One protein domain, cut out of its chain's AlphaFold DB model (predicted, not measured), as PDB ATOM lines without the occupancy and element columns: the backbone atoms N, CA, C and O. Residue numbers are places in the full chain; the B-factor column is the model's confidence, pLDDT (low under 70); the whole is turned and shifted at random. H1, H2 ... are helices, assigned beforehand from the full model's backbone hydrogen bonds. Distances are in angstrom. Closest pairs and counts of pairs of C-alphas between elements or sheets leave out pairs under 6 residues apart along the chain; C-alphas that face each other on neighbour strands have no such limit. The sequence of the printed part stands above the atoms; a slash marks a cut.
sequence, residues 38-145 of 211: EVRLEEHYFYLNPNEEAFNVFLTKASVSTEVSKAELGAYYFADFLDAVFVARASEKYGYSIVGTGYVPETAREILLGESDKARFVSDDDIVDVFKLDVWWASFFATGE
ATOM      1  N   GLU A  38      15.119  67.587 265.703       46.72
ATOM      2  CA  GLU A  38      16.496  68.012 265.445       46.72
ATOM      3  C   GLU A  38      17.156  68.735 266.641       46.72
ATOM      4  O   GLU A  38      18.296  68.427 266.975       46.72
ATOM      5  N   VAL A  39      16.427  69.596 267.366       41.41
ATOM      6  CA  VAL A  39      16.950  70.365 268.520       41.41
ATOM      7  C   VAL A  39      17.215  69.464 269.733       41.41
ATOM      8  O   VAL A  39      18.151  69.705 270.489       41.41
ATOM      9  N   ARG A  40      16.457  68.371 269.898       44.53
ATOM     10  CA  ARG A  40      16.663  67.405 270.998       44.53
ATOM     11  C   ARG A  40      17.855  66.474 270.786       44.53
ATOM     12  O   ARG A  40      18.349  65.891 271.744       44.53
ATOM     13  N   LEU A  41      18.301  66.302 269.543       48.41
ATOM     14  CA  LEU A  41      19.412  65.411 269.210       48.41
ATOM     15  C   LEU A  41      20.772  66.093 269.412       48.41
ATOM     16  O   LEU A  41      21.722  65.426 269.813       48.41
ATOM     17  N   GLU A  42      20.870  67.406 269.195       47.25
ATOM     18  CA  GLU A  42      22.132  68.152 269.332       47.25
ATOM     19  C   GLU A  42      22.650  68.207 270.780       47.25
ATOM     20  O   GLU A  42      23.860  68.166 271.000       47.25
ATOM     21  N   GLU A  43      21.759  68.180 271.779       48.41
ATOM     22  CA  GLU A  43      22.124  68.169 273.207       48.41
ATOM     23  C   GLU A  43      22.805  66.865 273.670       48.41
ATOM     24  O   GLU A  43      23.315  66.792 274.790       48.41
ATOM     25  N   HIS A  44      22.822  65.819 272.839       60.94
ATOM     26  CA  HIS A  44      23.399  64.510 273.175       60.94
ATOM     27  C   HIS A  44      24.745  64.233 272.490       60.94
ATOM     28  O   HIS A  44      25.359  63.194 272.737       60.94
ATOM     29  N   TYR A  45      25.230  65.153 271.651       79.44
ATOM     30  CA  TYR A  45      26.431  64.964 270.836       79.44
ATOM     31  C   TYR A  45      27.460  66.052 271.121       79.44
ATOM     32  O   TYR A  45      27.549  67.063 270.425       79.44
ATOM     33  N   PHE A  46      28.276  65.835 272.145       85.44
ATOM     34  CA  PHE A  46      29.228  66.837 272.623       85.44
ATOM     35  C   PHE A  46      30.228  67.294 271.564       85.44
ATOM     36  O   PHE A  46      30.580  68.471 271.511       85.44
ATOM     37  N   TYR A  47      30.621  66.398 270.661       87.44
ATOM     38  CA  TYR A  47      31.542  66.726 269.580       87.44
ATOM     39  C   TYR A  47      30.991  67.754 268.566       87.44
ATOM     40  O   TYR A  47      31.779  68.279 267.780       87.44
ATOM     41  N   LEU A  48      29.680  68.050 268.544       87.06
ATOM     42  CA  LEU A  48      29.104  69.065 267.645       87.06
ATOM     43  C   LEU A  48      29.465  70.492 268.065       87.06
ATOM     44  O   LEU A  48      29.661  71.350 267.206       87.06
ATOM     45  N   ASN A  49      29.561  70.750 269.370       87.62
ATOM     46  CA  ASN A  49      29.922  72.057 269.915       87.62
ATOM     47  C   ASN A  49      30.748  71.902 271.207       87.62
ATOM     48  O   ASN A  49      30.291  72.287 272.292       87.62
ATOM     49  N   PRO A  50      31.948  71.296 271.121       90.75
ATOM     50  CA  PRO A  50      32.731  70.957 272.296       90.75
ATOM     51  C   PRO A  50      33.239  72.236 272.951       90.75
ATOM     52  O   PRO A  50      33.946  73.032 272.337       90.75
ATOM     53  N   ASN A  51      32.905  72.421 274.220       93.94
ATOM     54  CA  ASN A  51      33.413  73.529 275.014       93.94
ATOM     55  C   ASN A  51      33.550  73.117 276.481       93.94
ATOM     56  O   ASN A  51      32.861  72.213 276.963       93.94
ATOM     57  N   GLU A  52      34.462  73.786 277.178       94.69
ATOM     58  CA  GLU A  52      34.827  73.449 278.551       94.69
ATOM     59  C   GLU A  52      33.681  73.699 279.549       94.69
ATOM     60  O   GLU A  52      33.528  72.951 280.512       94.69
ATOM     61  N   GLU A  53      32.822  74.694 279.309       93.75
ATOM     62  CA  GLU A  53      31.657  74.963 280.162       93.75
ATOM     63  C   GLU A  53      30.651  73.806 280.110       93.75
ATOM     64  O   GLU A  53      30.281  73.260 281.148       93.75
ATOM     65  N   ALA A  54      30.266  73.366 278.910       90.38
ATOM     66  CA  ALA A  54      29.375  72.226 278.716       90.38
ATOM     67  C   ALA A  54      29.973  70.931 279.285       90.38
ATOM     68  O   ALA A  54      29.256  70.154 279.921       90.38
ATOM     69  N   PHE A  55      31.285  70.727 279.121       94.38
ATOM     70  CA  PHE A  55      32.002  69.604 279.727       94.38
ATOM     71  C   PHE A  55      31.886  69.627 281.254       94.38
ATOM     72  O   PHE A  55      31.495  68.633 281.863       94.38
ATOM     73  N   ASN A  56      32.152  70.775 281.880       93.81
ATOM     74  CA  ASN A  56      32.077  70.932 283.330       93.81
ATOM     75  C   ASN A  56      30.644  70.811 283.862       93.81
ATOM     76  O   ASN A  56      30.436  70.245 284.939       93.81
ATOM     77  N   VAL A  57      29.641  71.286 283.116       91.19
ATOM     78  CA  VAL A  57      28.221  71.096 283.447       91.19
ATOM     79  C   VAL A  57      27.852  69.615 283.401       91.19
ATOM     80  O   VAL A  57      27.209  69.128 284.334       91.19
ATOM     81  N   PHE A  58      28.265  68.888 282.357       91.06
ATOM     82  CA  PHE A  58      28.057  67.443 282.262       91.06
ATOM     83  C   PHE A  58      28.729  66.718 283.430       91.06
ATOM     84  O   PHE A  58      28.062  65.999 284.167       91.06
ATOM     85  N   LEU A  59      30.021  66.979 283.652       91.25
ATOM     86  CA  LEU A  59      30.810  66.362 284.717       91.25
ATOM     87  C   LEU A  59      30.192  66.615 286.092       91.25
ATOM     88  O   LEU A  59      30.071  65.688 286.889       91.25
ATOM     89  N   THR A  60      29.746  67.843 286.361       89.94
ATOM     90  CA  THR A  60      29.080  68.191 287.623       89.94
ATOM     91  C   THR A  60      27.787  67.403 287.796       89.94
ATOM     92  O   THR A  60      27.575  66.830 288.858       89.94
ATOM     93  N   LYS A  61      26.939  67.318 286.762       87.19
ATOM     94  CA  LYS A  61      25.684  66.547 286.816       87.19
ATOM     95  C   LYS A  61      25.939  65.052 287.015       87.19
ATOM     96  O   LYS A  61      25.312  64.452 287.883       87.19
ATOM     97  N   ALA A  62      26.880  64.478 286.269       85.69
ATOM     98  CA  ALA A  62      27.252  63.068 286.371       85.69
ATOM     99  C   ALA A  62      27.874  62.731 287.740       85.69
ATOM    100  O   ALA A  62      27.659  61.652 288.280       85.69
ATOM    101  N   SER A  63      28.577  63.682 288.364       82.88
ATOM    102  CA  SER A  63      29.185  63.506 289.695       82.88
ATOM    103  C   SER A  63      28.180  63.523 290.853       82.88
ATOM    104  O   SER A  63      28.538  63.150 291.967       82.88
ATOM    105  N   VAL A  64      26.935  63.959 290.625       74.44
ATOM    106  CA  VAL A  64      25.855  63.903 291.632       74.44
ATOM    107  C   VAL A  64      25.244  62.491 291.711       74.44
ATOM    108  O   VAL A  64      24.545  62.168 292.673       74.44
ATOM    109  N   SER A  65      25.530  61.624 290.733       59.09
ATOM    110  CA  SER A  65      25.057  60.242 290.698       59.09
ATOM    111  C   SER A  65      25.822  59.350 291.696       59.09
ATOM    112  O   SER A  65      27.001  59.060 291.523       59.09
ATOM    113  N   THR A  66      25.079  58.904 292.718       53.50
ATOM    114  CA  THR A  66      25.271  57.758 293.640       53.50
ATOM    115  C   THR A  66      26.063  57.906 294.961       53.50
ATOM    116  O   THR A  66      27.196  57.464 295.114       53.50
ATOM    117  N   GLU A  67      25.329  58.290 296.020       45.19
ATOM    118  CA  GLU A  67      25.393  57.644 297.356       45.19
ATOM    119  C   GLU A  67      24.393  56.462 297.473       45.19
ATOM    120  O   GLU A  67      23.885  56.147 298.548       45.19
ATOM    121  N   VAL A  68      24.040  55.797 296.370       51.81
ATOM    122  CA  VAL A  68      23.132  54.641 296.418       51.81
ATOM    123  C   VAL A  68      23.971  53.367 296.494       51.81
ATOM    124  O   VAL A  68      24.978  53.229 295.801       51.81
ATOM    125  N   SER A  69      23.616  52.462 297.408       42.97
ATOM    126  CA  SER A  69      24.490  51.366 297.827       42.97
ATOM    127  C   SER A  69      24.896  50.443 296.666       42.97
ATOM    128  O   SER A  69      24.080  50.066 295.823       42.97
ATOM    129  N   LYS A  70      26.170  50.015 296.671       46.25
ATOM    130  CA  LYS A  70      26.799  49.100 295.691       46.25
ATOM    131  C   LYS A  70      25.987  47.835 295.357       46.25
ATOM    132  O   LYS A  70      26.234  47.214 294.329       46.25
ATOM    133  N   ALA A  71      25.059  47.427 296.223       43.62
ATOM    134  CA  ALA A  71      24.328  46.169 296.124       43.62
ATOM    135  C   ALA A  71      23.045  46.235 295.268       43.62
ATOM    136  O   ALA A  71      22.549  45.186 294.867       43.62
ATOM    137  N   GLU A  72      22.506  47.420 294.966       44.06
ATOM    138  CA  GLU A  72      21.159  47.550 294.374       44.06
ATOM    139  C   GLU A  72      21.144  47.824 292.855       44.06
ATOM    140  O   GLU A  72      20.079  47.875 292.246       44.06
ATOM    141  N   LEU A  73      22.303  47.998 292.208       46.53
ATOM    142  CA  LEU A  73      22.386  48.906 291.055       46.53
ATOM    143  C   LEU A  73      23.128  48.403 289.806       46.53
ATOM    144  O   LEU A  73      23.700  49.213 289.084       46.53
ATOM    145  N   GLY A  74      23.090  47.108 289.478       59.78
ATOM    146  CA  GLY A  74      23.793  46.558 288.298       59.78
ATOM    147  C   GLY A  74      23.697  47.411 287.012       59.78
ATOM    148  O   GLY A  74      24.720  47.713 286.408       59.78
ATOM    149  N   ALA A  75      22.501  47.885 286.636       56.03
ATOM    150  CA  ALA A  75      22.302  48.740 285.455       56.03
ATOM    151  C   ALA A  75      22.708  50.220 285.651       56.03
ATOM    152  O   ALA A  75      23.120  50.872 284.697       56.03
ATOM    153  N   TYR A  76      22.615  50.750 286.873       55.41
ATOM    154  CA  TYR A  76      22.980  52.140 287.175       55.41
ATOM    155  C   TYR A  76      24.503  52.329 287.237       55.41
ATOM    156  O   TYR A  76      25.007  53.327 286.733       55.41
ATOM    157  N   TYR A  77      25.249  51.328 287.724       72.06
ATOM    158  CA  TYR A  77      26.718  51.329 287.649       72.06
ATOM    159  C   TYR A  77      27.235  51.382 286.215       72.06
ATOM    160  O   TYR A  77      28.293  51.957 285.960       72.06
ATOM    161  N   PHE A  78      26.499  50.773 285.284       81.69
ATOM    162  CA  PHE A  78      26.878  50.805 283.883       81.69
ATOM    163  C   PHE A  78      26.639  52.185 283.260       81.69
ATOM    164  O   PHE A  78      27.494  52.656 282.521       81.69
ATOM    165  N   ALA A  79      25.545  52.871 283.607       85.38
ATOM    166  CA  ALA A  79      25.300  54.242 283.152       85.38
ATOM    167  C   ALA A  79      26.392  55.212 283.640       85.38
ATOM    168  O   ALA A  79      27.013  55.881 282.818       85.38
ATOM    169  N   ASP A  80      26.717  55.200 284.939       88.00
ATOM    170  CA  ASP A  80      27.797  56.037 285.483       88.00
ATOM    171  C   ASP A  80      29.166  55.668 284.869       88.00
ATOM    172  O   ASP A  80      30.038  56.514 284.672       88.00
ATOM    173  N   PHE A  81      29.375  54.391 284.533       91.12
ATOM    174  CA  PHE A  81      30.571  53.962 283.813       91.12
ATOM    175  C   PHE A  81      30.627  54.529 282.386       91.12
ATOM    176  O   PHE A  81      31.690  54.981 281.965       91.12
ATOM    177  N   LEU A  82      29.510  54.558 281.651       92.88
ATOM    178  CA  LEU A  82      29.449  55.189 280.327       92.88
ATOM    179  C   LEU A  82      29.685  56.702 280.402       92.88
ATOM    180  O   LEU A  82      30.405  57.237 279.557       92.88
ATOM    181  N   ASP A  83      29.166  57.373 281.432       93.38
ATOM    182  CA  ASP A  83      29.464  58.786 281.690       93.38
ATOM    183  C   ASP A  83      30.961  58.992 281.956       93.38
ATOM    184  O   ASP A  83      31.571  59.921 281.426       93.38
ATOM    185  N   ALA A  84      31.596  58.090 282.709       95.00
ATOM    186  CA  ALA A  84      33.037  58.132 282.945       95.00
ATOM    187  C   ALA A  84      33.856  57.899 281.662       95.00
ATOM    188  O   ALA A  84      34.847  58.594 281.436       95.00
ATOM    189  N   VAL A  85      33.434  56.969 280.796       96.25
ATOM    190  CA  VAL A  85      34.030  56.764 279.461       96.25
ATOM    191  C   VAL A  85      33.918  58.037 278.633       96.25
ATOM    192  O   VAL A  85      34.909  58.485 278.060       96.25
ATOM    193  N   PHE A  86      32.732  58.641 278.590       96.81
ATOM    194  CA  PHE A  86      32.496  59.879 277.863       96.81
ATOM    195  C   PHE A  86      33.412  61.006 278.365       96.81
ATOM    196  O   PHE A  86      34.096  61.645 277.564       96.81
ATOM    197  N   VAL A  87      33.487  61.211 279.687       96.75
ATOM    198  CA  VAL A  87      34.347  62.231 280.314       96.75
ATOM    199  C   VAL A  87      35.813  61.981 279.986       96.75
ATOM    200  O   VAL A  87      36.512  62.919 279.604       96.75
ATOM    201  N   ALA A  88      36.277  60.733 280.092       97.75
ATOM    202  CA  ALA A  88      37.650  60.367 279.763       97.75
ATOM    203  C   ALA A  88      37.974  60.703 278.302       97.75
ATOM    204  O   ALA A  88      38.950  61.395 278.034       97.75
ATOM    205  N   ARG A  89      37.126  60.298 277.350       97.88
ATOM    206  CA  ARG A  89      37.367  60.536 275.917       97.88
ATOM    207  C   ARG A  89      37.268  62.004 275.519       97.88
ATOM    208  O   ARG A  89      38.076  62.472 274.720       97.88
ATOM    209  N   ALA A  90      36.327  62.754 276.089       97.06
ATOM    210  CA  ALA A  90      36.250  64.197 275.872       97.06
ATOM    211  C   ALA A  90      37.480  64.916 276.456       97.06
ATOM    212  O   ALA A  90      38.056  65.781 275.797       97.06
ATOM    213  N   SER A  91      37.920  64.534 277.658       98.00
ATOM    214  CA  SER A  91      39.136  65.071 278.280       98.00
ATOM    215  C   SER A  91      40.383  64.768 277.443       98.00
ATOM    216  O   SER A  91      41.145  65.684 277.143       98.00
ATOM    217  N   GLU A  92      40.543  63.522 276.988       97.81
ATOM    218  CA  GLU A  92      41.643  63.084 276.118       97.81
ATOM    219  C   GLU A  92      41.698  63.890 274.814       97.81
ATOM    220  O   GLU A  92      42.756  64.395 274.440       97.81
ATOM    221  N   LYS A  93      40.555  64.051 274.135       97.44
ATOM    222  CA  LYS A  93      40.490  64.722 272.831       97.44
ATOM    223  C   LYS A  93      40.669  66.236 272.908       97.44
ATOM    224  O   LYS A  93      41.327  66.817 272.046       97.44
ATOM    225  N   TYR A  94      40.034  66.884 273.882       96.94
ATOM    226  CA  TYR A  94      39.941  68.347 273.930       96.94
ATOM    227  C   TYR A  94      40.839  68.990 274.994       96.94
ATOM    228  O   TYR A  94      40.940  70.212 275.043       96.94
ATOM    229  N   GLY A  95      41.504  68.194 275.837       97.19
ATOM    230  CA  GLY A  95      42.400  68.684 276.887       97.19
ATOM    231  C   GLY A  95      41.687  69.276 278.106       97.19
ATOM    232  O   GLY A  95      42.314  69.986 278.891       97.19
ATOM    233  N   TYR A  96      40.387  69.015 278.279       96.94
ATOM    234  CA  TYR A  96      39.620  69.526 279.418       96.94
ATOM    235  C   TYR A  96      39.986  68.802 280.712       96.94
ATOM    236  O   TYR A  96      40.144  67.580 280.741       96.94
ATOM    237  N   SER A  97      40.104  69.554 281.804       97.31
ATOM    238  CA  SER A  97      40.504  69.001 283.099       97.31
ATOM    239  C   SER A  97      39.346  68.284 283.787       97.31
ATOM    240  O   SER A  97      38.298  68.875 284.032       97.31
ATOM    241  N   ILE A  98      39.551  67.030 284.191       97.12
ATOM    242  CA  ILE A  98      38.579  66.304 285.016       97.12
ATOM    243  C   ILE A  98      38.697  66.800 286.461       97.12
ATOM    244  O   ILE A  98      39.612  66.405 287.192       97.12
ATOM    245  N   VAL A  99      37.766  67.652 286.887       93.12
ATOM    246  CA  VAL A  99      37.660  68.177 288.260       93.12
ATOM    247  C   VAL A  99      36.612  67.415 289.087       93.12
ATOM    248  O   VAL A  99      35.800  66.674 288.547       93.12
ATOM    249  N   GLY A 100      36.638  67.564 290.414       89.00
ATOM    250  CA  GLY A 100      35.674  66.917 291.316       89.00
ATOM    251  C   GLY A 100      36.076  65.521 291.807       89.00
ATOM    252  O   GLY A 100      37.115  64.969 291.430       89.00
ATOM    253  N   THR A 101      35.252  64.973 292.696       87.75
ATOM    254  CA  THR A 101      35.419  63.672 293.367       87.75
ATOM    255  C   THR A 101      34.157  62.833 293.190       87.75
ATOM    256  O   THR A 101      33.100  63.389 292.896       87.75
ATOM    257  N   GLY A 102      34.247  61.521 293.405       87.12
ATOM    258  CA  GLY A 102      33.136  60.589 293.199       87.12
ATOM    259  C   GLY A 102      33.379  59.639 292.030       87.12
ATOM    260  O   GLY A 102      34.379  59.744 291.317       87.12
ATOM    261  N   TYR A 103      32.446  58.705 291.828       88.44
ATOM    262  CA  TYR A 103      32.655  57.553 290.948       88.44
ATOM    263  C   TYR A 103      32.989  57.939 289.501       88.44
ATOM    264  O   TYR A 103      33.933  57.382 288.935       88.44
ATOM    265  N   VAL A 104      32.263  58.897 288.912       92.12
ATOM    266  CA  VAL A 104      32.462  59.317 287.514       92.12
ATOM    267  C   VAL A 104      33.818  60.015 287.308       92.12
ATOM    268  O   VAL A 104      34.606  59.500 286.509       92.12
ATOM    269  N   PRO A 105      34.172  61.113 288.020       94.12
ATOM    270  CA  PRO A 105      35.492  61.736 287.880       94.12
ATOM    271  C   PRO A 105      36.659  60.787 288.175       94.12
ATOM    272  O   PRO A 105      37.682  60.839 287.496       94.12
ATOM    273  N   GLU A 106      36.536  59.928 289.190       93.25
ATOM    274  CA  GLU A 106      37.590  58.976 289.564       93.25
ATOM    275  C   GLU A 106      37.771  57.902 288.493       93.25
ATOM    276  O   GLU A 106      38.886  57.695 288.018       93.25
ATOM    277  N   THR A 107      36.678  57.291 288.031       93.12
ATOM    278  CA  THR A 107      36.725  56.274 286.975       93.12
ATOM    279  C   THR A 107      37.207  56.857 285.649       93.12
ATOM    280  O   THR A 107      37.978  56.211 284.947       93.12
ATOM    281  N   ALA A 108      36.825  58.089 285.308       96.19
ATOM    282  CA  ALA A 108      37.302  58.740 284.091       96.19
ATOM    283  C   ALA A 108      38.826  58.956 284.122       96.19
ATOM    284  O   ALA A 108      39.511  58.696 283.132       96.19
ATOM    285  N   ARG A 109      39.384  59.355 285.276       96.38
ATOM    286  CA  ARG A 109      40.844  59.438 285.464       96.38
ATOM    287  C   ARG A 109      41.509  58.064 285.405       96.38
ATOM    288  O   ARG A 109      42.549  57.944 284.771       96.38
ATOM    289  N   GLU A 110      40.916  57.029 286.007       94.62
ATOM    290  CA  GLU A 110      41.421  55.650 285.887       94.62
ATOM    291  C   GLU A 110      41.491  55.195 284.422       94.62
ATOM    292  O   GLU A 110      42.488  54.602 284.012       94.62
ATOM    293  N   ILE A 111      40.452  55.489 283.627       96.06
ATOM    294  CA  ILE A 111      40.403  55.166 282.194       96.06
ATOM    295  C   ILE A 111      41.531  55.877 281.441       96.06
ATOM    296  O   ILE A 111      42.215  55.233 280.651       96.06
ATOM    297  N   LEU A 112      41.757  57.169 281.709       96.31
ATOM    298  CA  LEU A 112      42.841  57.943 281.088       96.31
ATOM    299  C   LEU A 112      44.237  57.423 281.442       96.31
ATOM    300  O   LEU A 112      45.134  57.464 280.605       96.31
ATOM    301  N   LEU A 113      44.432  56.959 282.678       95.69
ATOM    302  CA  LEU A 113      45.720  56.423 283.124       95.69
ATOM    303  C   LEU A 113      46.021  55.047 282.518       95.69
ATOM    304  O   LEU A 113      47.187  54.692 282.377       95.69
ATOM    305  N   GLY A 114      44.998  54.272 282.144       91.94
ATOM    306  CA  GLY A 114      45.184  52.973 281.485       91.94
ATOM    307  C   GLY A 114      45.508  51.807 282.427       91.94
ATOM    308  O   GLY A 114      45.729  50.694 281.959       91.94
ATOM    309  N   GLU A 115      45.536  52.025 283.744       83.00
ATOM    310  CA  GLU A 115      46.104  51.063 284.706       83.00
ATOM    311  C   GLU A 115      45.068  50.136 285.373       83.00
ATOM    312  O   GLU A 115      45.444  49.223 286.109       83.00
ATOM    313  N   SER A 116      43.765  50.337 285.139       88.12
ATOM    314  CA  SER A 116      42.696  49.574 285.804       88.12
ATOM    315  C   SER A 116      42.022  48.541 284.897       88.12
ATOM    316  O   SER A 116      42.029  48.660 283.673       88.12
ATOM    317  N   ASP A 117      41.350  47.546 285.491       87.56
ATOM    318  CA  ASP A 117      40.512  46.599 284.736       87.56
ATOM    319  C   ASP A 117      39.410  47.315 283.940       87.56
ATOM    320  O   ASP A 117      39.060  46.882 282.844       87.56
ATOM    321  N   LYS A 118      38.900  48.442 284.458       89.12
ATOM    322  CA  LYS A 118      37.946  49.297 283.740       89.12
ATOM    323  C   LYS A 118      38.607  49.938 282.522       89.12
ATOM    324  O   LYS A 118      38.034  49.920 281.440       89.12
ATOM    325  N   ALA A 119      39.825  50.455 282.674       91.81
ATOM    326  CA  ALA A 119      40.590  51.025 281.570       91.81
ATOM    327  C   ALA A 119      40.927  49.970 280.503       91.81
ATOM    328  O   ALA A 119      40.770  50.231 279.307       91.81
ATOM    329  N   ARG A 120      41.297  48.748 280.920       92.44
ATOM    330  CA  ARG A 120      41.476  47.604 280.014       92.44
ATOM    331  C   ARG A 120      40.175  47.276 279.296       92.44
ATOM    332  O   ARG A 120      40.179  47.200 278.079       92.44
ATOM    333  N   PHE A 121      39.053  47.178 280.010       92.75
ATOM    334  CA  PHE A 121      37.754  46.942 279.380       92.75
ATOM    335  C   PHE A 121      37.420  48.003 278.326       92.75
ATOM    336  O   PHE A 121      36.896  47.670 277.272       92.75
ATOM    337  N   VAL A 122      37.753  49.276 278.554       93.94
ATOM    338  CA  VAL A 122      37.524  50.341 277.566       93.94
ATOM    339  C   VAL A 122      38.444  50.214 276.347       93.94
ATOM    340  O   VAL A 122      37.979  50.390 275.220       93.94
ATOM    341  N   SER A 123      39.728  49.928 276.560       92.88
ATOM    342  CA  SER A 123      40.775  49.988 275.525       92.88
ATOM    343  C   SER A 123      40.972  48.697 274.730       92.88
ATOM    344  O   SER A 123      41.336  48.770 273.561       92.88
ATOM    345  N   ASP A 124      40.714  47.539 275.333       91.75
ATOM    346  CA  ASP A 124      40.921  46.223 274.732       91.75
ATOM    347  C   ASP A 124      39.703  45.820 273.892       91.75
ATOM    348  O   ASP A 124      38.636  45.508 274.426       91.75
ATOM    349  N   ASP A 125      39.826  45.904 272.568       89.19
ATOM    350  CA  ASP A 125      38.752  45.558 271.633       89.19
ATOM    351  C   ASP A 125      38.626  44.043 271.383       89.19
ATOM    352  O   ASP A 125      37.653  43.634 270.755       89.19
ATOM    353  N   ASP A 126      39.531  43.208 271.911       88.44
ATOM    354  CA  ASP A 126      39.423  41.743 271.814       88.44
ATOM    355  C   ASP A 126      38.393  41.173 272.810       88.44
ATOM    356  O   ASP A 126      37.970  40.018 272.710       88.44
ATOM    357  N   ILE A 127      37.948  41.986 273.773       87.19
ATOM    358  CA  ILE A 127      36.894  41.620 274.720       87.19
ATOM    359  C   ILE A 127      35.541  41.587 274.000       87.19
ATOM    360  O   ILE A 127      34.965  42.622 273.658       87.19
ATOM    361  N   VAL A 128      34.991  40.384 273.838       83.56
ATOM    362  CA  VAL A 128      33.660  40.161 273.260       83.56
ATOM    363  C   VAL A 128      32.585  40.350 274.330       83.56
ATOM    364  O   VAL A 128      32.213  39.413 275.031       83.56
ATOM    365  N   ASP A 129      32.071  41.573 274.448       86.25
ATOM    366  CA  ASP A 129      30.993  41.910 275.380       86.25
ATOM    367  C   ASP A 129      29.985  42.869 274.725       86.25
ATOM    368  O   ASP A 129      30.348  43.815 274.025       86.25
ATOM    369  N   VAL A 130      28.690  42.648 274.964       85.06
ATOM    370  CA  VAL A 130      27.611  43.506 274.452       85.06
ATOM    371  C   VAL A 130      27.720  44.952 274.928       85.06
ATOM    372  O   VAL A 130      27.305  45.855 274.206       85.06
ATOM    373  N   PHE A 131      28.300  45.177 276.102       88.81
ATOM    374  CA  PHE A 131      28.526  46.487 276.697       88.81
ATOM    375  C   PHE A 131      29.663  47.263 276.022       88.81
ATOM    376  O   PHE A 131      29.698  48.492 276.111       88.81
ATOM    377  N   LYS A 132      30.565  46.599 275.280       91.12
ATOM    378  CA  LYS A 132      31.601  47.294 274.491       91.12
ATOM    379  C   LYS A 132      31.001  48.178 273.405       91.12
ATOM    380  O   LYS A 132      31.532  49.250 273.126       91.12
ATOM    381  N   LEU A 133      29.849  47.783 272.863       92.94
ATOM    382  CA  LEU A 133      29.100  48.593 271.908       92.94
ATOM    383  C   LEU A 133      28.695  49.950 272.502       92.94
ATOM    384  O   LEU A 133      28.838  50.979 271.842       92.94
ATOM    385  N   ASP A 134      28.219  49.963 273.746       93.25
ATOM    386  CA  ASP A 134      27.831  51.197 274.430       93.25
ATOM    387  C   ASP A 134      29.056  52.053 274.779       93.25
ATOM    388  O   ASP A 134      29.007  53.272 274.630       93.25
ATOM    389  N   VAL A 135      30.187  51.429 275.135       94.94
ATOM    390  CA  VAL A 135      31.477  52.120 275.328       94.94
ATOM    391  C   VAL A 135      31.932  52.817 274.044       94.94
ATOM    392  O   VAL A 135      32.341  53.981 274.090       94.94
ATOM    393  N   TRP A 136      31.846  52.154 272.885       96.56
ATOM    394  CA  TRP A 136      32.192  52.774 271.602       96.56
ATOM    395  C   TRP A 136      31.222  53.896 271.229       96.56
ATOM    396  O   TRP A 136      31.671  54.943 270.766       96.56
ATOM    397  N   TRP A 137      29.918  53.743 271.486       96.12
ATOM    398  CA  TRP A 137      28.956  54.830 271.278       96.12
ATOM    399  C   TRP A 137      29.213  56.026 272.195       96.12
ATOM    400  O   TRP A 137      29.217  57.152 271.707       96.12
ATOM    401  N   ALA A 138      29.466  55.805 273.487       95.94
ATOM    402  CA  ALA A 138      29.813  56.870 274.427       95.94
ATOM    403  C   ALA A 138      31.088  57.601 273.983       95.94
ATOM    404  O   ALA A 138      31.131  58.830 273.957       95.94
ATOM    405  N   SER A 139      32.095  56.847 273.536       97.62
ATOM    406  CA  SER A 139      33.341  57.402 273.004       97.62
ATOM    407  C   SER A 139      33.109  58.219 271.729       97.62
ATOM    408  O   SER A 139      33.639  59.323 271.599       97.62
ATOM    409  N   PHE A 140      32.274  57.733 270.807       97.12
ATOM    410  CA  PHE A 140      31.883  58.474 269.610       97.12
ATOM    411  C   PHE A 140      31.109  59.749 269.956       97.12
ATOM    412  O   PHE A 140      31.404  60.803 269.412       97.12
ATOM    413  N   PHE A 141      30.155  59.709 270.882       94.50
ATOM    414  CA  PHE A 141      29.391  60.900 271.264       94.50
ATOM    415  C   PHE A 141      30.216  61.932 272.035       94.50
ATOM    416  O   PHE A 141      29.927  63.127 271.947       94.50
ATOM    417  N   ALA A 142      31.272  61.494 272.717       95.56
ATOM    418  CA  ALA A 142      32.255  62.385 273.311       95.56
ATOM    419  C   ALA A 142      33.150  63.051 272.256       95.56
ATOM    420  O   ALA A 142      33.494  64.215 272.408       95.56
ATOM    421  N   THR A 143      33.543  62.336 271.195       96.69
ATOM    422  CA  THR A 143      34.680  62.748 270.347       96.69
ATOM    423  C   THR A 143      34.347  63.025 268.884       96.69
ATOM    424  O   THR A 143      35.051  63.791 268.230       96.69
ATOM    425  N   GLY A 144      33.315  62.397 268.336       95.31
ATOM    426  CA  GLY A 144      32.969  62.423 266.917       95.31
ATOM    427  C   GLY A 144      33.947  61.655 266.023       95.31
ATOM    428  O   GLY A 144      33.998  61.930 264.831       95.31
ATOM    429  N   GLU A 145      34.767  60.752 266.570       97.12
ATOM    430  CA  GLU A 145      35.804  60.057 265.795       97.12
ATOM    431  C   GLU A 145      35.301  58.786 265.111       97.12
ATOM    432  O   GLU A 145      34.753  57.880 265.744       97.12
TER     433      GLU A 145
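What this domain is: This is residues 38 to 145 of the 211 residues of an uncharacterized protein of Puniceicoccales bacterium CK1056 (UniProt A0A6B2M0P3). One long helix, H3, runs through the middle of a compact all-helix body, with H2, H4 and H6 packed round it on three sides. Short H5 sits between H4 and H6, while H1 hangs apart from the other helices; residues 69 to 75, of which 74 and 75 belong to H3, stick out. The 108 printed residues hold six named helices, H1 to H6 in order, and no named strand. The radius of gyration of the C-alphas is 13.4 A, and the spans are 36 by 33 by 28 A.

How they stand to each other: H3, residues 74 to 94, and H4, residues 103 to 113, are the hubs, touching three helices each. They touch at Ala 84 and Ala 108, C-alphas 4.5 A apart, at a steep tilt of 49 degrees. H6, residues 130 to 143, touches H3 at Ala 142 and Ala 90, C-alphas 5.1 A apart, at a shallow tilt of 34.7 degrees, only just short of steep. H2, residues 52 to 63, forms a helical hairpin with H3, the closest C-alphas, of Ala 62 and Asp 83, being 6.7 A apart. With residues 59 to 63 alone H2 touches H4, the C-alphas of Ser 63 and Val 104 being closest at 5.7 A. H5, residues 117 to 123, touches H4 at Ala 119 and Ile 111, C-alphas 4.2 A apart. H5 and H6 only just touch, with 3 pairs of C-alphas within 8 A; Val 122 and Val 135 are closest, their C-alphas 6.7 A apart. H1, residues 38 to 42, is apart from the other five. Every O i to N i+4 pair is within hydrogen-bond range in H2, H4 and H5, against 16 of 17 in H3, 9 of 10 in H6 and 0 of 1 in H1, where 1 of 2 O i to N i+3 pairs is.

Where its parts are: H3 measures 30.7 A, from C-alpha 74 at (23.793, 46.558, 288.298) to C-alpha 94 at (39.941, 68.347, 273.930). H6 measures 20.9 A and ends at C-alpha 143, (34.680, 62.748, 270.347); H2 measures 16.0 A and H4 15.3 A.

The domain as a whole: The C-alphas farthest apart, of Glu 38 and Glu 115, are 39.2 A apart. The printed part has no cut and no long link. The model's pLDDT is under 70 at residues 38 to 44 and 65 to 76.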